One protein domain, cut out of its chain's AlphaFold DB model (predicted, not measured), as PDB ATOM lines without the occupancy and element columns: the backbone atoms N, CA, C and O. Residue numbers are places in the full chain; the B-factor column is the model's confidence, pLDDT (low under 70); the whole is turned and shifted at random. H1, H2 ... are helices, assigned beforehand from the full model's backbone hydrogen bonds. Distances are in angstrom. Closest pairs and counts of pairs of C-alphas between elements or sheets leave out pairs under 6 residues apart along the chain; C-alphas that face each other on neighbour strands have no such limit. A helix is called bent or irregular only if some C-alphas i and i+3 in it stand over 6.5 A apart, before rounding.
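Overview. This is residues 236 to 366 of the 619 residues of an uncharacterized protein of Anaeromassilibacillus sp. An200 (UniProt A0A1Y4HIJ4). Two groups of helices make the two ends of the longest axis: at one, the longest helix, H8, and H9 form a long hairpin, with the shorter hairpin of H6 and H7 by H8; at the other, H1 and H4 pack on H3, and H2 on H1. Short H5 lies between the groups, and H3 and H6 meet at their ends. The printed part has 131 residues with nine named helices, H1 to H9 in chain order, and no named strand: all helix, packed part aligned, part crossed. It is compact, radius of gyration of the C-alphas 16.0 A, spanning 45 by 33 by 27 A.

Arrangement. H8, residues 330 to 346, forms a helical hairpin with H9, residues 350 to 365, at a shallow tilt of 18 degrees; their closest C-alphas, of Ala 341 and Ala 353, are 4.4 A apart. H6, residues 298 to 308, and H7, residues 312 to 320, form another at 27 degrees, closest C-alphas Phe 303 and Ala 315, 5.1 A. H6 touches H3, residues 260 to 274, only at their ends, closest C-alphas Leu 273 and Ala 298, 4.9 A. H3 touches H1, residues 236 to 245, closest C-alphas Ile 238 and Ala 267, 5.2 A. Every O i to N i+4 pair is within hydrogen-bond range in H1, H3, H6, H7, H8, H9 and H4, residues 278 to 286; irregular H2, residues 249 to 255, C-alphas 250 and 253 being 7.1 A apart, has 0 of 3, but 2 of 4 O i to N i+3 pairs; H5, residues 290 to 293, is too short.

Along the chain. H8 is 24.4 A long, H9 22.2 A and H3 20.7 A. C-alpha 236 begins H1 at (32.217, -2.173, -5.814); C-alpha 365 ends H9 at (60.493, -17.761, -31.131).

Size, cuts and confidence. The farthest C-alphas, Gln 260 and Asn 351, are 46.6 A apart. The printed part has no cut and no long link. Its mean pLDDT is 74.0; residues 236 to 256, 270 to 295 and 305 to 311 are under 70.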
ATOM      1  N   ASP A 236      33.585  -1.700  -5.567       52.31
ATOM      2  CA  ASP A 236      32.217  -2.173  -5.814       52.31
ATOM      3  C   ASP A 236      31.594  -1.586  -7.095       52.31
ATOM      4  O   ASP A 236      30.878  -2.280  -7.816       52.31
ATOM      5  N   LYS A 237      31.919  -0.338  -7.441       56.41
ATOM      6  CA  LYS A 237      31.507   0.291  -8.706       56.41
ATOM      7  C   LYS A 237      32.310  -0.191  -9.901       56.41
ATOM      8  O   LYS A 237      31.770  -0.234 -11.005       56.41
ATOM      9  N   ILE A 238      33.562  -0.603  -9.703       58.94
ATOM     10  CA  ILE A 238      34.342  -1.262 -10.760       58.94
ATOM     11  C   ILE A 238      33.755  -2.653 -11.032       58.94
ATOM     12  O   ILE A 238      33.609  -3.031 -12.191       58.94
ATOM     13  N   VAL A 239      33.334  -3.382  -9.993       64.88
ATOM     14  CA  VAL A 239      32.618  -4.662 -10.135       64.88
ATOM     15  C   VAL A 239      31.311  -4.489 -10.916       64.88
ATOM     16  O   VAL A 239      31.067  -5.247 -11.854       64.88
ATOM     17  N   GLU A 240      30.494  -3.486 -10.576       62.94
ATOM     18  CA  GLU A 240      29.266  -3.164 -11.324       62.94
ATOM     19  C   GLU A 240      29.564  -2.864 -12.804       62.94
ATOM     20  O   GLU A 240      28.922  -3.438 -13.682       62.94
ATOM     21  N   LEU A 241      30.583  -2.043 -13.089       59.81
ATOM     22  CA  LEU A 241      31.010  -1.727 -14.456       59.81
ATOM     23  C   LEU A 241      31.426  -2.982 -15.237       59.81
ATOM     24  O   LEU A 241      31.009  -3.163 -16.378       59.81
ATOM     25  N   LEU A 242      32.236  -3.860 -14.642       62.41
ATOM     26  CA  LEU A 242      32.642  -5.110 -15.288       62.41
ATOM     27  C   LEU A 242      31.414  -5.986 -15.595       62.41
ATOM     28  O   LEU A 242      31.284  -6.498 -16.705       62.41
ATOM     29  N   HIS A 243      30.461  -6.103 -14.670       69.38
ATOM     30  CA  HIS A 243      29.213  -6.832 -14.929       69.38
ATOM     31  C   HIS A 243      28.397  -6.237 -16.074       69.38
ATOM     32  O   HIS A 243      27.913  -6.973 -16.932       69.38
ATOM     33  N   GLU A 244      28.279  -4.913 -16.147       61.62
ATOM     34  CA  GLU A 244      27.589  -4.251 -17.256       61.62
ATOM     35  C   GLU A 244      28.294  -4.503 -18.598       61.62
ATOM     36  O   GLU A 244      27.636  -4.789 -19.604       61.62
ATOM     37  N   LEU A 245      29.630  -4.501 -18.617       57.22
ATOM     38  CA  LEU A 245      30.432  -4.758 -19.815       57.22
ATOM     39  C   LEU A 245      30.297  -6.190 -20.356       57.22
ATOM     40  O   LEU A 245      30.514  -6.395 -21.550       57.22
ATOM     41  N   GLN A 246      29.865  -7.169 -19.550       61.84
ATOM     42  CA  GLN A 246      29.521  -8.509 -20.056       61.84
ATOM     43  C   GLN A 246      28.406  -8.468 -21.106       61.84
ATOM     44  O   GLN A 246      28.378  -9.298 -22.015       61.84
ATOM     45  N   SER A 247      27.492  -7.501 -20.991       56.81
ATOM     46  CA  SER A 247      26.390  -7.316 -21.936       56.81
ATOM     47  C   SER A 247      26.806  -6.584 -23.219       56.81
ATOM     48  O   SER A 247      26.045  -6.559 -24.187       56.81
ATOM     49  N   VAL A 248      28.020  -6.019 -23.256       47.25
ATOM     50  CA  VAL A 248      28.543  -5.264 -24.396       47.25
ATOM     51  C   VAL A 248      29.371  -6.197 -25.287       47.25
ATOM     52  O   VAL A 248      30.419  -6.675 -24.852       47.25
ATOM     53  N   PRO A 249      28.982  -6.440 -26.554       50.19
ATOM     54  CA  PRO A 249      29.624  -7.446 -27.408       50.19
ATOM     55  C   PRO A 249      31.146  -7.310 -27.564       50.19
ATOM     56  O   PRO A 249      31.837  -8.313 -27.714       50.19
ATOM     57  N   SER A 250      31.679  -6.085 -27.517       45.16
ATOM     58  CA  SER A 250      33.117  -5.809 -27.624       45.16
ATOM     59  C   SER A 250      33.921  -6.159 -26.367       45.16
ATOM     60  O   SER A 250      35.119  -6.388 -26.477       45.16
ATOM     61  N   PHE A 251      33.280  -6.230 -25.197       48.66
ATOM     62  CA  PHE A 251      33.925  -6.542 -23.913       48.66
ATOM     63  C   PHE A 251      33.472  -7.884 -23.337       48.66
ATOM     64  O   PHE A 251      34.138  -8.430 -22.460       48.66
ATOM     65  N   ALA A 252      32.394  -8.459 -23.876       59.00
ATOM     66  CA  ALA A 252      31.836  -9.733 -23.449       59.00
ATOM     67  C   ALA A 252      32.907 -10.829 -23.380       59.00
ATOM     68  O   ALA A 252      33.009 -11.505 -22.366       59.00
ATOM     69  N   GLN A 253      33.785 -10.939 -24.385       62.19
ATOM     70  CA  GLN A 253      34.854 -11.949 -24.406       62.19
ATOM     71  C   GLN A 253      35.881 -11.818 -23.268       62.19
ATOM     72  O   GLN A 253      36.483 -12.820 -22.887       62.19
ATOM     73  N   LEU A 254      36.092 -10.619 -22.714       63.81
ATOM     74  CA  LEU A 254      37.032 -10.405 -21.604       63.81
ATOM     75  C   LEU A 254      36.507 -10.996 -20.290       63.81
ATOM     76  O   LEU A 254      37.284 -11.425 -19.435       63.81
ATOM     77  N   LEU A 255      35.183 -11.002 -20.138       69.00
ATOM     78  CA  LEU A 255      34.489 -11.306 -18.888       69.00
ATOM     79  C   LEU A 255      33.616 -12.561 -18.977       69.00
ATOM     80  O   LEU A 255      33.071 -13.005 -17.965       69.00
ATOM     81  N   GLN A 256      33.519 -13.150 -20.168       69.38
ATOM     82  CA  GLN A 256      32.828 -14.402 -20.422       69.38
ATOM     83  C   GLN A 256      33.444 -15.519 -19.575       69.38
ATOM     84  O   GLN A 256      34.665 -15.653 -19.479       69.38
ATOM     85  N   ASP A 257      32.578 -16.298 -18.930       73.25
ATOM     86  CA  ASP A 257      32.928 -17.430 -18.066       73.25
ATOM     87  C   ASP A 257      33.786 -17.079 -16.831       73.25
ATOM     88  O   ASP A 257      34.329 -17.973 -16.177       73.25
ATOM     89  N   LYS A 258      33.897 -15.790 -16.465       78.38
ATOM     90  CA  LYS A 258      34.535 -15.374 -15.207       78.38
ATOM     91  C   LYS A 258      33.582 -15.560 -14.028       78.38
ATOM     92  O   LYS A 258      32.430 -15.133 -14.071       78.38
ATOM     93  N   SER A 259      34.065 -16.169 -12.946       84.88
ATOM     94  CA  SER A 259      33.320 -16.240 -11.684       84.88
ATOM     95  C   SER A 259      33.251 -14.869 -11.005       84.88
ATOM     96  O   SER A 259      34.115 -14.020 -11.222       84.88
ATOM     97  N   GLN A 260      32.283 -14.675 -10.102       82.12
ATOM     98  CA  GLN A 260      32.184 -13.446  -9.300       82.12
ATOM     99  C   GLN A 260      33.506 -13.115  -8.590       82.12
ATOM    100  O   GLN A 260      33.994 -11.999  -8.685       82.12
ATOM    101  N   SER A 261      34.157 -14.118  -7.995       81.44
ATOM    102  CA  SER A 261      35.461 -13.951  -7.342       81.44
ATOM    103  C   SER A 261      36.584 -13.495  -8.282       81.44
ATOM    104  O   SER A 261      37.508 -12.815  -7.847       81.44
ATOM    105  N   GLN A 262      36.531 -13.867  -9.564       76.38
ATOM    106  CA  GLN A 262      37.496 -13.402 -10.561       76.38
ATOM    107  C   GLN A 262      37.216 -11.952 -10.959       76.38
ATOM    108  O   GLN A 262      38.159 -11.188 -11.124       76.38
ATOM    109  N   ILE A 263      35.943 -11.569 -11.067       76.94
ATOM    110  CA  ILE A 263      35.531 -10.187 -11.349       76.94
ATOM    111  C   ILE A 263      35.901  -9.270 -10.180       76.94
ATOM    112  O   ILE A 263      36.483  -8.215 -10.410       76.94
ATOM    113  N   ASP A 264      35.665  -9.700  -8.940       74.94
ATOM    114  CA  ASP A 264      36.039  -8.953  -7.732       74.94
ATOM    115  C   ASP A 264      37.557  -8.735  -7.662       74.94
ATOM    116  O   ASP A 264      38.025  -7.622  -7.430       74.94
ATOM    117  N   PHE A 265      38.343  -9.778  -7.949       78.19
ATOM    118  CA  PHE A 265      39.802  -9.673  -8.021       78.19
ATOM    119  C   PHE A 265      40.264  -8.721  -9.135       78.19
ATOM    120  O   PHE A 265      41.204  -7.944  -8.952       78.19
ATOM    121  N   MET A 266      39.615  -8.771 -10.300       74.19
ATOM    122  CA  MET A 266      39.909  -7.863 -11.406       74.19
ATOM    123  C   MET A 266      39.570  -6.416 -11.052       74.19
ATOM    124  O   MET A 266      40.354  -5.526 -11.366       74.19
ATOM    125  N   ALA A 267      38.450  -6.177 -10.376       70.69
ATOM    126  CA  ALA A 267      38.037  -4.856  -9.928       70.69
ATOM    127  C   ALA A 267      39.007  -4.272  -8.897       70.69
ATOM    128  O   ALA A 267      39.507  -3.169  -9.096       70.69
ATOM    129  N   GLU A 268      39.360  -5.040  -7.863       74.19
ATOM    130  CA  GLU A 268      40.339  -4.634  -6.850       74.19
ATOM    131  C   GLU A 268      41.695  -4.309  -7.490       74.19
ATOM    132  O   GLU A 268      42.346  -3.310  -7.170       74.19
ATOM    133  N   LYS A 269      42.144  -5.145  -8.432       72.94
ATOM    134  CA  LYS A 269      43.415  -4.918  -9.114       72.94
ATOM    135  C   LYS A 269      43.351  -3.713 -10.057       72.94
ATOM    136  O   LYS A 269      44.290  -2.923 -10.054       72.94
ATOM    137  N   LEU A 270      42.259  -3.517 -10.796       67.38
ATOM    138  CA  LEU A 270      42.031  -2.309 -11.597       67.38
ATOM    139  C   LEU A 270      42.034  -1.058 -10.730       67.38
ATOM    140  O   LEU A 270      42.697  -0.083 -11.080       67.38
ATOM    141  N   GLY A 271      41.349  -1.093  -9.592       62.47
ATOM    142  CA  GLY A 271      41.299   0.009  -8.644       62.47
ATOM    143  C   GLY A 271      42.678   0.371  -8.104       62.47
ATOM    144  O   GLY A 271      43.093   1.529  -8.145       62.47
ATOM    145  N   ARG A 272      43.474  -0.635  -7.727       68.12
ATOM    146  CA  ARG A 272      44.871  -0.437  -7.303       68.12
ATOM    147  C   ARG A 272      45.763   0.119  -8.417       68.12
ATOM    148  O   ARG A 272      46.525   1.043  -8.154       68.12
ATOM    149  N   LEU A 273      45.681  -0.429  -9.633       63.44
ATOM    150  CA  LEU A 273      46.516  -0.025 -10.777       63.44
ATOM    151  C   LEU A 273      46.167   1.373 -11.304       63.44
ATOM    152  O   LEU A 273      47.041   2.093 -11.771       63.44
ATOM    153  N   SER A 274      44.891   1.745 -11.244       57.81
ATOM    154  CA  SER A 274      44.388   3.039 -11.714       57.81
ATOM    155  C   SER A 274      44.351   4.109 -10.628       57.81
ATOM    156  O   SER A 274      43.979   5.246 -10.918       57.81
ATOM    157  N   HIS A 275      44.663   3.748  -9.379       59.41
ATOM    158  CA  HIS A 275      44.310   4.533  -8.197       59.41
ATOM    159  C   HIS A 275      42.837   4.964  -8.220       59.41
ATOM    160  O   HIS A 275      42.524   6.115  -7.941       59.41
ATOM    161  N   ASN A 276      41.944   4.052  -8.615       49.88
ATOM    162  CA  ASN A 276      40.508   4.262  -8.789       49.88
ATOM    163  C   ASN A 276      40.134   5.389  -9.772       49.88
ATOM    164  O   ASN A 276      39.003   5.879  -9.747       49.88
ATOM    165  N   ASN A 277      41.053   5.804 -10.652       51.94
ATOM    166  CA  ASN A 277      40.780   6.810 -11.673       51.94
ATOM    167  C   ASN A 277      39.958   6.214 -12.823       51.94
ATOM    168  O   ASN A 277      40.402   5.297 -13.514       51.94
ATOM    169  N   ILE A 278      38.776   6.782 -13.064       50.41
ATOM    170  CA  ILE A 278      37.834   6.266 -14.063       50.41
ATOM    171  C   ILE A 278      38.383   6.322 -15.497       50.41
ATOM    172  O   ILE A 278      38.172   5.386 -16.262       50.41
ATOM    173  N   GLY A 279      39.119   7.381 -15.854       46.34
ATOM    174  CA  GLY A 279      39.723   7.521 -17.182       46.34
ATOM    175  C   GLY A 279      40.758   6.429 -17.421       46.34
ATOM    176  O   GLY A 279      40.696   5.719 -18.419       46.34
ATOM    177  N   THR A 280      41.625   6.206 -16.434       53.69
ATOM    178  CA  THR A 280      42.615   5.129 -16.468       53.69
ATOM    179  C   THR A 280      41.973   3.739 -16.541       53.69
ATOM    180  O   THR A 280      42.458   2.883 -17.274       53.69
ATOM    181  N   ILE A 281      40.879   3.492 -15.812       55.75
ATOM    182  CA  ILE A 281      40.155   2.208 -15.865       55.75
ATOM    183  C   ILE A 281      39.608   1.957 -17.274       55.75
ATOM    184  O   ILE A 281      39.780   0.866 -17.812       55.75
ATOM    185  N   VAL A 282      38.989   2.966 -17.887       54.78
ATOM    186  CA  VAL A 282      38.442   2.871 -19.247       54.78
ATOM    187  C   VAL A 282      39.551   2.637 -20.278       54.78
ATOM    188  O   VAL A 282      39.424   1.732 -21.102       54.78
ATOM    189  N   ASP A 283      40.663   3.371 -20.193       52.62
ATOM    190  CA  ASP A 283      41.816   3.194 -21.087       52.62
ATOM    191  C   ASP A 283      42.404   1.777 -20.998       52.62
ATOM    192  O   ASP A 283      42.745   1.167 -22.014       52.62
ATOM    193  N   LEU A 284      42.493   1.223 -19.784       60.66
ATOM    194  CA  LEU A 284      42.949  -0.148 -19.571       60.66
ATOM    195  C   LEU A 284      41.965  -1.168 -20.148       60.66
ATOM    196  O   LEU A 284      42.407  -2.104 -20.806       60.66
ATOM    197  N   LEU A 285      40.657  -0.991 -19.944       58.94
ATOM    198  CA  LEU A 285      39.622  -1.912 -20.433       58.94
ATOM    199  C   LEU A 285      39.529  -1.952 -21.961       58.94
ATOM    200  O   LEU A 285      39.261  -3.006 -22.532       58.94
ATOM    201  N   ILE A 286      39.748  -0.814 -22.622       51.53
ATOM    202  CA  ILE A 286      39.752  -0.701 -24.089       51.53
ATOM    203  C   ILE A 286      41.085  -1.193 -24.680       51.53
ATOM    204  O   ILE A 286      41.177  -1.459 -25.882       51.53
ATOM    205  N   SER A 287      42.127  -1.349 -23.860       57.09
ATOM    206  CA  SER A 287      43.411  -1.854 -24.329       57.09
ATOM    207  C   SER A 287      43.298  -3.298 -24.815       57.09
ATOM    208  O   SER A 287      42.872  -4.195 -24.085       57.09
ATOM    209  N   ASN A 288      43.812  -3.555 -26.019       57.50
ATOM    210  CA  ASN A 288      44.006  -4.915 -26.535       57.50
ATOM    211  C   ASN A 288      44.925  -5.762 -25.630       57.50
ATOM    212  O   ASN A 288      44.937  -6.986 -25.732       57.50
ATOM    213  N   ASP A 289      45.680  -5.111 -24.739       64.38
ATOM    214  CA  ASP A 289      46.572  -5.734 -23.771       64.38
ATOM    215  C   ASP A 289      45.940  -5.897 -22.382       64.38
ATOM    216  O   ASP A 289      46.651  -6.279 -21.459       64.38
ATOM    217  N   PHE A 290      44.646  -5.608 -22.183       66.81
ATOM    218  CA  PHE A 290      44.023  -5.582 -20.851       66.81
ATOM    219  C   PHE A 290      44.362  -6.812 -19.997       66.81
ATOM    220  O   PHE A 290      44.885  -6.674 -18.895       66.81
ATOM    221  N   SER A 291      44.150  -8.021 -20.526       65.44
ATOM    222  CA  SER A 291      44.443  -9.274 -19.815       65.44
ATOM    223  C   SER A 291      45.906  -9.383 -19.388       65.44
ATOM    224  O   SER A 291      46.200  -9.913 -18.324       65.44
ATOM    225  N   LEU A 292      46.818  -8.859 -20.207       67.06
ATOM    226  CA  LEU A 292      48.243  -8.831 -19.921       67.06
ATOM    227  C   LEU A 292      48.572  -7.753 -18.881       67.06
ATOM    228  O   LEU A 292      49.291  -8.052 -17.937       67.06
ATOM    229  N   LEU A 293      48.016  -6.543 -19.006       68.50
ATOM    230  CA  LEU A 293      48.180  -5.430 -18.058       68.50
ATOM    231  C   LEU A 293      47.652  -5.788 -16.661       68.50
ATOM    232  O   LEU A 293      48.262  -5.437 -15.653       68.50
ATOM    233  N   MET A 294      46.578  -6.576 -16.602       68.12
ATOM    234  CA  MET A 294      46.030  -7.144 -15.371       68.12
ATOM    235  C   MET A 294      46.950  -8.157 -14.693       68.12
ATOM    236  O   MET A 294      46.690  -8.534 -13.555       68.12
ATOM    237  N   GLU A 295      48.040  -8.590 -15.317       67.88
ATOM    238  CA  GLU A 295      49.067  -9.428 -14.691       67.88
ATOM    239  C   GLU A 295      50.274  -8.611 -14.196       67.88
ATOM    240  O   GLU A 295      51.174  -9.173 -13.575       67.88
ATOM    241  N   MET A 296      50.277  -7.289 -14.402       71.00
ATOM    242  CA  MET A 296      51.435  -6.411 -14.182       71.00
ATOM    243  C   MET A 296      51.327  -5.592 -12.893       71.00
ATOM    244  O   MET A 296      50.269  -5.532 -12.260       71.00
ATOM    245  N   ASP A 297      52.449  -4.982 -12.506       70.44
ATOM    246  CA  ASP A 297      52.563  -4.097 -11.346       70.44
ATOM    247  C   ASP A 297      52.190  -2.647 -11.694       70.44
ATOM    248  O   ASP A 297      52.315  -2.212 -12.842       70.44
ATOM    249  N   ALA A 298      51.796  -1.871 -10.677       70.25
ATOM    250  CA  ALA A 298      51.373  -0.475 -10.827       70.25
ATOM    251  C   ALA A 298      52.419   0.394 -11.544       70.25
ATOM    252  O   ALA A 298      52.075   1.138 -12.457       70.25
ATOM    253  N   SER A 299      53.706   0.227 -11.224       76.06
ATOM    254  CA  SER A 299      54.791   0.983 -11.864       76.06
ATOM    255  C   SER A 299      54.881   0.733 -13.374       76.06
ATOM    256  O   SER A 299      55.154   1.660 -14.136       76.06
ATOM    257  N   PHE A 300      54.607  -0.496 -13.834       81.19
ATOM    258  CA  PHE A 300      54.552  -0.780 -15.268       81.19
ATOM    259  C   PHE A 300      53.362  -0.081 -15.924       81.19
ATOM    260  O   PHE A 300      53.508   0.491 -17.002       81.19
ATOM    261  N   VAL A 301      52.196  -0.104 -15.275       75.62
ATOM    262  CA  VAL A 301      50.990   0.561 -15.780       75.62
ATOM    263  C   VAL A 301      51.198   2.071 -15.881       75.62
ATOM    264  O   VAL A 301      50.857   2.653 -16.905       75.62
ATOM    265  N   GLU A 302      51.844   2.703 -14.902       73.56
ATOM    266  CA  GLU A 302      52.206   4.124 -14.979       73.56
ATOM    267  C   GLU A 302      53.117   4.432 -16.174       73.56
ATOM    268  O   GLU A 302      52.881   5.402 -16.903       73.56
ATOM    269  N   PHE A 303      54.141   3.603 -16.404       82.94
ATOM    270  CA  PHE A 303      55.008   3.705 -17.578       82.94
ATOM    271  C   PHE A 303      54.211   3.552 -18.883       82.94
ATOM    272  O   PHE A 303      54.324   4.393 -19.777       82.94
ATOM    273  N   TYR A 304      53.387   2.507 -18.977       78.00
ATOM    274  CA  TYR A 304      52.564   2.206 -20.146       78.00
ATOM    275  C   TYR A 304      51.592   3.347 -20.458       78.00
ATOM    276  O   TYR A 304      51.506   3.791 -21.600       78.00
ATOM    277  N   LEU A 305      50.903   3.880 -19.451       66.75
ATOM    278  CA  LEU A 305      49.977   4.998 -19.621       66.75
ATOM    279  C   LEU A 305      50.709   6.273 -20.037       66.75
ATOM    280  O   LEU A 305      50.277   6.933 -20.978       66.75
ATOM    281  N   ALA A 306      51.850   6.590 -19.417       65.50
ATOM    282  CA  ALA A 306      52.660   7.738 -19.824       65.50
ATOM    283  C   ALA A 306      53.106   7.631 -21.293       65.50
ATOM    284  O   ALA A 306      53.096   8.631 -22.012       65.50
ATOM    285  N   LEU A 307      53.460   6.424 -21.752       66.38
ATOM    286  CA  LEU A 307      53.783   6.149 -23.152       66.38
ATOM    287  C   LEU A 307      52.569   6.374 -24.067       66.38
ATOM    288  O   LEU A 307      52.681   7.090 -25.061       66.38
ATOM    289  N   ARG A 308      51.403   5.812 -23.723       64.25
ATOM    290  CA  ARG A 308      50.162   5.943 -24.513       64.25
ATOM    291  C   ARG A 308      49.640   7.380 -24.572       64.25
ATOM    292  O   ARG A 308      49.060   7.767 -25.580       64.25
ATOM    293  N   GLN A 309      49.902   8.174 -23.537       58.03
ATOM    294  CA  GLN A 309      49.545   9.593 -23.446       58.03
ATOM    295  C   GLN A 309      50.553  10.528 -24.140       58.03
ATOM    296  O   GLN A 309      50.436  11.746 -24.028       58.03
ATOM    297  N   GLY A 310      51.579   9.997 -24.814       54.31
ATOM    298  CA  GLY A 310      52.588  10.816 -25.493       54.31
ATOM    299  C   GLY A 310      53.565  11.534 -24.552       54.31
ATOM    300  O   GLY A 310      54.355  12.371 -24.988       54.31
ATOM    301  N   GLN A 311      53.567  11.211 -23.254       63.41
ATOM    302  CA  GLN A 311      54.457  11.806 -22.253       63.41
ATOM    303  C   GLN A 311      55.838  11.124 -22.276       63.41
ATOM    304  O   GLN A 311      56.324  10.634 -21.256       63.41
ATOM    305  N   TYR A 312      56.504  11.084 -23.435       76.94
ATOM    306  CA  TYR A 312      57.690  10.245 -23.675       76.94
ATOM    307  C   TYR A 312      58.869  10.528 -22.729       76.94
ATOM    308  O   TYR A 312      59.577   9.607 -22.316       76.94
ATOM    309  N   ALA A 313      59.062  11.784 -22.311       75.44
ATOM    310  CA  ALA A 313      60.085  12.142 -21.325       75.44
ATOM    311  C   ALA A 313      59.785  11.560 -19.931       75.44
ATOM    312  O   ALA A 313      60.695  11.099 -19.240       75.44
ATOM    313  N   LYS A 314      58.508  11.551 -19.525       76.69
ATOM    314  CA  LYS A 314      58.056  10.917 -18.280       76.69
ATOM    315  C   LYS A 314      58.158   9.399 -18.396       76.69
ATOM    316  O   LYS A 314      58.732   8.781 -17.509       76.69
ATOM    317  N   ALA A 315      57.695   8.821 -19.504       76.06
ATOM    318  CA  ALA A 315      57.798   7.389 -19.776       76.06
ATOM    319  C   ALA A 315      59.257   6.901 -19.730       76.06
ATOM    320  O   ALA A 315      59.533   5.856 -19.158       76.06
ATOM    321  N   THR A 316      60.210   7.691 -20.239       88.31
ATOM    322  CA  THR A 316      61.648   7.376 -20.157       88.31
ATOM    323  C   THR A 316      62.146   7.308 -18.713       88.31
ATOM    324  O   THR A 316      62.884   6.392 -18.366       88.31
ATOM    325  N   LYS A 317      61.746   8.265 -17.862       89.44
ATOM    326  CA  LYS A 317      62.108   8.253 -16.436       89.44
ATOM    327  C   LYS A 317      61.499   7.045 -15.733       89.44
ATOM    328  O   LYS A 317      62.236   6.262 -15.152       89.44
ATOM    329  N   LEU A 318      60.186   6.860 -15.891       86.56
ATOM    330  CA  LEU A 318      59.453   5.743 -15.297       86.56
ATOM    331  C   LEU A 318      60.049   4.397 -15.707       86.56
ATOM    332  O   LEU A 318      60.224   3.544 -14.853       86.56
ATOM    333  N   TYR A 319      60.419   4.230 -16.981       90.62
ATOM    334  CA  TYR A 319      61.062   3.013 -17.472       90.62
ATOM    335  C   TYR A 319      62.374   2.696 -16.743       90.62
ATOM    336  O   TYR A 319      62.610   1.548 -16.379       90.62
ATOM    337  N   ASN A 320      63.226   3.701 -16.527       89.75
ATOM    338  CA  ASN A 320      64.509   3.513 -15.841       89.75
ATOM    339  C   ASN A 320      64.336   3.170 -14.355       89.75
ATOM    340  O   ASN A 320      65.216   2.535 -13.775       89.75
ATOM    341  N   ASP A 321      63.207   3.570 -13.770       87.56
ATOM    342  CA  ASP A 321      62.840   3.293 -12.383       87.56
ATOM    343  C   ASP A 321      62.025   1.990 -12.238       87.56
ATOM    344  O   ASP A 321      61.686   1.598 -11.117       87.56
ATOM    345  N   LEU A 322      61.704   1.295 -13.344       86.31
ATOM    346  CA  LEU A 322      60.941   0.049 -13.286       86.31
ATOM    347  C   LEU A 322      61.735  -1.037 -12.549       86.31
ATOM    348  O   LEU A 322      62.895  -1.300 -12.886       86.31
ATOM    349  N   PRO A 323      61.107  -1.752 -11.599       81.19
ATOM    350  CA  PRO A 323      61.719  -2.939 -11.034       81.19
ATOM    351  C   PRO A 323      61.907  -3.986 -12.137       81.19
ATOM    352  O   PRO A 323      61.052  -4.156 -13.008       81.19
ATOM    353  N   LEU A 324      63.021  -4.718 -12.084       75.94
ATOM    354  CA  LEU A 324      63.242  -5.848 -12.984       75.94
ATOM    355  C   LEU A 324      62.111  -6.869 -12.789       75.94
ATOM    356  O   LEU A 324      61.956  -7.382 -11.674       75.94
ATOM    357  N   PRO A 325      61.333  -7.196 -13.838       75.12
ATOM    358  CA  PRO A 325      60.272  -8.181 -13.713       75.12
ATOM    359  C   PRO A 325      60.817  -9.536 -13.263       75.12
ATOM    360  O   PRO A 325      61.909  -9.943 -13.675       75.12
ATOM    361  N   SER A 326      60.036 -10.273 -12.466       74.75
ATOM    362  CA  SER A 326      60.408 -11.638 -12.086       74.75
ATOM    363  C   SER A 326      60.680 -12.481 -13.343       74.75
ATOM    364  O   SER A 326      59.821 -12.536 -14.229       74.75
ATOM    365  N   PRO A 327      61.806 -13.219 -13.417       72.56
ATOM    366  CA  PRO A 327      62.109 -14.105 -14.546       72.56
ATOM    367  C   PRO A 327      61.051 -15.193 -14.792       72.56
ATOM    368  O   PRO A 327      61.021 -15.809 -15.862       72.56
ATOM    369  N   GLN A 328      60.198 -15.452 -13.796       75.44
ATOM    370  CA  GLN A 328      59.081 -16.393 -13.875       75.44
ATOM    371  C   GLN A 328      57.899 -15.805 -14.664       75.44
ATOM    372  O   GLN A 328      57.213 -16.552 -15.358       75.44
ATOM    373  N   ASN A 329      57.707 -14.479 -14.645       78.25
ATOM    374  CA  ASN A 329      56.688 -13.783 -15.434       78.25
ATOM    375  C   ASN A 329      57.270 -13.312 -16.780       78.25
ATOM    376  O   ASN A 329      57.556 -12.136 -17.012       78.25
ATOM    377  N   ARG A 330      57.466 -14.272 -17.690       83.06
ATOM    378  CA  ARG A 330      58.071 -14.027 -19.011       83.06
ATOM    379  C   ARG A 330      57.252 -13.074 -19.882       83.06
ATOM    380  O   ARG A 330      57.843 -12.299 -20.626       83.06
ATOM    381  N   ALA A 331      55.924 -13.113 -19.774       82.81
ATOM    382  CA  ALA A 331      55.043 -12.214 -20.512       82.81
ATOM    383  C   ALA A 331      55.339 -10.747 -20.165       82.81
ATOM    384  O   ALA A 331      55.508  -9.923 -21.064       82.81
ATOM    385  N   LEU A 332      55.515 -10.444 -18.873       80.44
ATOM    386  CA  LEU A 332      55.882  -9.109 -18.408       80.44
ATOM    387  C   LEU A 332      57.287  -8.694 -18.854       80.44
ATOM    388  O   LEU A 332      57.466  -7.569 -19.320       80.44
ATOM    389  N   VAL A 333      58.273  -9.596 -18.783       86.75
ATOM    390  CA  VAL A 333      59.633  -9.325 -19.290       86.75
ATOM    391  C   VAL A 333      59.589  -8.920 -20.765       86.75
ATOM    392  O   VAL A 333      60.170  -7.906 -21.154       86.75
ATOM    393  N   TYR A 334      58.882  -9.692 -21.590       89.75
ATOM    394  CA  TYR A 334      58.820  -9.434 -23.022       89.75
ATOM    395  C   TYR A 334      58.000  -8.193 -23.366       89.75
ATOM    396  O   TYR A 334      58.458  -7.385 -24.174       89.75
ATOM    397  N   LYS A 335      56.857  -7.963 -22.706       88.00
ATOM    398  CA  LYS A 335      56.068  -6.742 -22.924       88.00
ATOM    399  C   LYS A 335      56.831  -5.490 -22.508       88.00
ATOM    400  O   LYS A 335      56.792  -4.496 -23.222       88.00
ATOM    401  N   THR A 336      57.588  -5.551 -21.412       88.38
ATOM    402  CA  THR A 336      58.428  -4.430 -20.966       88.38
ATOM    403  C   THR A 336      59.488  -4.069 -21.995       88.38
ATOM    404  O   THR A 336      59.710  -2.892 -22.276       88.38
ATOM    405  N   ARG A 337      60.111  -5.071 -22.620       92.38
ATOM    406  CA  ARG A 337      61.075  -4.851 -23.705       92.38
ATOM    407  C   ARG A 337      60.414  -4.349 -24.985       92.38
ATOM    408  O   ARG A 337      60.967  -3.463 -25.629       92.38
ATOM    409  N   TYR A 338      59.237  -4.870 -25.329       93.38
ATOM    410  CA  TYR A 338      58.453  -4.385 -26.463       93.38
ATOM    411  C   TYR A 338      58.092  -2.904 -26.301       93.38
ATOM    412  O   TYR A 338      58.385  -2.101 -27.182       93.38
ATOM    413  N   GLU A 339      57.521  -2.514 -25.158       91.31
ATOM    414  CA  GLU A 339      57.108  -1.126 -24.931       91.31
ATOM    415  C   GLU A 339      58.308  -0.179 -24.786       91.31
ATOM    416  O   GLU A 339      58.213   0.992 -25.149       91.31
ATOM    417  N   LYS A 340      59.475  -0.675 -24.351       94.00
ATOM    418  CA  LYS A 340      60.724   0.095 -24.446       94.00
ATOM    419  C   LYS A 340      61.125   0.366 -25.892       94.00
ATOM    420  O   LYS A 340      61.454   1.503 -26.213       94.00
ATOM    421  N   ALA A 341      61.086  -0.647 -26.756       95.00
ATOM    422  CA  ALA A 341      61.372  -0.458 -28.175       95.00
ATOM    423  C   ALA A 341      60.348   0.486 -28.832       95.00
ATOM    424  O   ALA A 341      60.713   1.318 -29.657       95.00
ATOM    425  N   ASN A 342      59.081   0.420 -28.415       91.06
ATOM    426  CA  ASN A 342      58.034   1.343 -28.845       91.06
ATOM    427  C   ASN A 342      58.308   2.792 -28.389       91.06
ATOM    428  O   ASN A 342      58.177   3.728 -29.175       91.06
ATOM    429  N   LEU A 343      58.768   2.988 -27.148       88.25
ATOM    430  CA  LEU A 343      59.240   4.289 -26.662       88.25
ATOM    431  C   LEU A 343      60.440   4.798 -27.473       88.25
ATOM    432  O   LEU A 343      60.450   5.959 -27.869       88.25
ATOM    433  N   ASP A 344      61.437   3.953 -27.742       90.00
ATOM    434  CA  ASP A 344      62.600   4.333 -28.555       90.00
ATOM    435  C   ASP A 344      62.189   4.739 -29.973       90.00
ATOM    436  O   ASP A 344      62.683   5.741 -30.489       90.00
ATOM    437  N   HIS A 345      61.219   4.033 -30.557       86.69
ATOM    438  CA  HIS A 345      60.576   4.416 -31.809       86.69
ATOM    439  C   HIS A 345      59.959   5.825 -31.730       86.69
ATOM    440  O   HIS A 345      60.285   6.668 -32.563       86.69
ATOM    441  N   PHE A 346      59.145   6.130 -30.713       81.31
ATOM    442  CA  PHE A 346      58.560   7.474 -30.554       81.31
ATOM    443  C   PHE A 346      59.599   8.571 -30.286       81.31
ATOM    444  O   PHE A 346      59.363   9.737 -30.598       81.31
ATOM    445  N   LEU A 347      60.757   8.216 -29.728       80.44
ATOM    446  CA  LEU A 347      61.892   9.120 -29.532       80.44
ATOM    447  C   LEU A 347      62.768   9.278 -30.789       80.44
ATOM    448  O   LEU A 347      63.789   9.963 -30.727       80.44
ATOM    449  N   GLY A 348      62.399   8.652 -31.910       76.94
ATOM    450  CA  GLY A 348      63.133   8.722 -33.174       76.94
ATOM    451  C   GLY A 348      64.383   7.835 -33.238       76.94
ATOM    452  O   GLY A 348      65.191   7.977 -34.150       76.94
ATOM    453  N   LYS A 349      64.564   6.903 -32.295       84.75
ATOM    454  CA  LYS A 349      65.694   5.956 -32.257       84.75
ATOM    455  C   LYS A 349      65.351   4.671 -33.008       84.75
ATOM    456  O   LYS A 349      65.323   3.576 -32.448       84.75
ATOM    457  N   TYR A 350      65.028   4.815 -34.289       88.00
ATOM    458  CA  TYR A 350      64.457   3.739 -35.100       88.00
ATOM    459  C   TYR A 350      65.372   2.514 -35.228       88.00
ATOM    460  O   TYR A 350      64.888   1.390 -35.119       88.00
ATOM    461  N   ASN A 351      66.683   2.708 -35.416       89.06
ATOM    462  CA  ASN A 351      67.633   1.593 -35.520       89.06
ATOM    463  C   ASN A 351      67.723   0.805 -34.202       89.06
ATOM    464  O   ASN A 351      67.561  -0.414 -34.212       89.06
ATOM    465  N   ASP A 352      67.879   1.496 -33.068       92.19
ATOM    466  CA  ASP A 352      67.936   0.872 -31.737       92.19
ATOM    467  C   ASP A 352      66.645   0.106 -31.411       92.19
ATOM    468  O   ASP A 352      66.683  -1.021 -30.904       92.19
ATOM    469  N   ALA A 353      65.493   0.705 -31.730       94.69
ATOM    470  CA  ALA A 353      64.189   0.076 -31.564       94.69
ATOM    471  C   ALA A 353      64.070  -1.193 -32.423       94.69
ATOM    472  O   ALA A 353      63.630  -2.234 -31.935       94.69
ATOM    473  N   TYR A 354      64.492  -1.129 -33.688       95.38
ATOM    474  CA  TYR A 354      64.422  -2.253 -34.618       95.38
ATOM    475  C   TYR A 354      65.309  -3.428 -34.186       95.38
ATOM    476  O   TYR A 354      64.827  -4.560 -34.124       95.38
ATOM    477  N   GLU A 355      66.565  -3.168 -33.814       95.81
ATOM    478  CA  GLU A 355      67.487  -4.193 -33.304       95.81
ATOM    479  C   GLU A 355      66.964  -4.825 -32.006       95.81
ATOM    480  O   GLU A 355      66.936  -6.050 -31.861       95.81
ATOM    481  N   SER A 356      66.433  -4.005 -31.091       96.56
ATOM    482  CA  SER A 356      65.814  -4.492 -29.853       96.56
ATOM    483  C   SER A 356      64.650  -5.449 -30.127       96.56
ATOM    484  O   SER A 356      64.508  -6.469 -29.443       96.56
ATOM    485  N   LEU A 357      63.834  -5.153 -31.145       97.69
ATOM    486  CA  LEU A 357      62.729  -6.010 -31.571       97.69
ATOM    487  C   LEU A 357      63.216  -7.293 -32.249       97.69
ATOM    488  O   LEU A 357      62.614  -8.337 -32.020       97.69
ATOM    489  N   ILE A 358      64.296  -7.256 -33.040       96.38
ATOM    490  CA  ILE A 358      64.903  -8.469 -33.621       96.38
ATOM    491  C   ILE A 358      65.340  -9.423 -32.507       96.38
ATOM    492  O   ILE A 358      64.978 -10.602 -32.527       96.38
ATOM    493  N   CYS A 359      66.076  -8.916 -31.515       96.38
ATOM    494  CA  CYS A 359      66.516  -9.726 -30.381       96.38
ATOM    495  C   CYS A 359      65.325 -10.294 -29.599       96.38
ATOM    496  O   CYS A 359      65.307 -11.482 -29.274       96.38
ATOM    497  N   LEU A 360      64.310  -9.465 -29.328       95.69
ATOM    498  CA  LEU A 360      63.107  -9.892 -28.615       95.69
ATOM    499  C   LEU A 360      62.341 -10.982 -29.377       95.69
ATOM    500  O   LEU A 360      61.940 -11.981 -28.777       95.69
ATOM    501  N   LEU A 361      62.168 -10.818 -30.690       95.12
ATOM    502  CA  LEU A 361      61.484 -11.785 -31.542       95.12
ATOM    503  C   LEU A 361      62.204 -13.137 -31.532       95.12
ATOM    504  O   LEU A 361      61.569 -14.166 -31.321       95.12
ATOM    505  N   ALA A 362      63.533 -13.134 -31.684       93.75
ATOM    506  CA  ALA A 362      64.340 -14.351 -31.642       93.75
ATOM    507  C   ALA A 362      64.192 -15.093 -30.302       93.75
ATOM    508  O   ALA A 362      64.045 -16.315 -30.271       93.75
ATOM    509  N   GLU A 363      64.179 -14.370 -29.181       92.31
ATOM    510  CA  GLU A 363      63.982 -14.967 -27.856       92.31
ATOM    511  C   GLU A 363      62.589 -15.570 -27.656       92.31
ATOM    512  O   GLU A 363      62.468 -16.632 -27.039       92.31
ATOM    513  N   ILE A 364      61.549 -14.903 -28.162       91.19
ATOM    514  CA  ILE A 364      60.166 -15.389 -28.117       91.19
ATOM    515  C   ILE A 364      60.023 -16.652 -28.974       91.19
ATOM    516  O   ILE A 364      59.471 -17.650 -28.507       91.19
ATOM    517  N   CYS A 365      60.557 -16.637 -30.198       90.50
ATOM    518  CA  CYS A 365      60.493 -17.761 -31.131       90.50
ATOM    519  C   CYS A 365      61.289 -18.984 -30.654       90.50
ATOM    520  O   CYS A 365      60.882 -20.107 -30.924       90.50
ATOM    521  N   ASN A 366      62.365 -18.798 -29.885       91.31
ATOM    522  CA  ASN A 366      63.140 -19.898 -29.295       91.31
ATOM    523  C   ASN A 366      62.417 -20.629 -28.142       91.31
ATOM    524  O   ASN A 366      63.005 -21.490 -27.484       91.31
TER     525      ASN A 366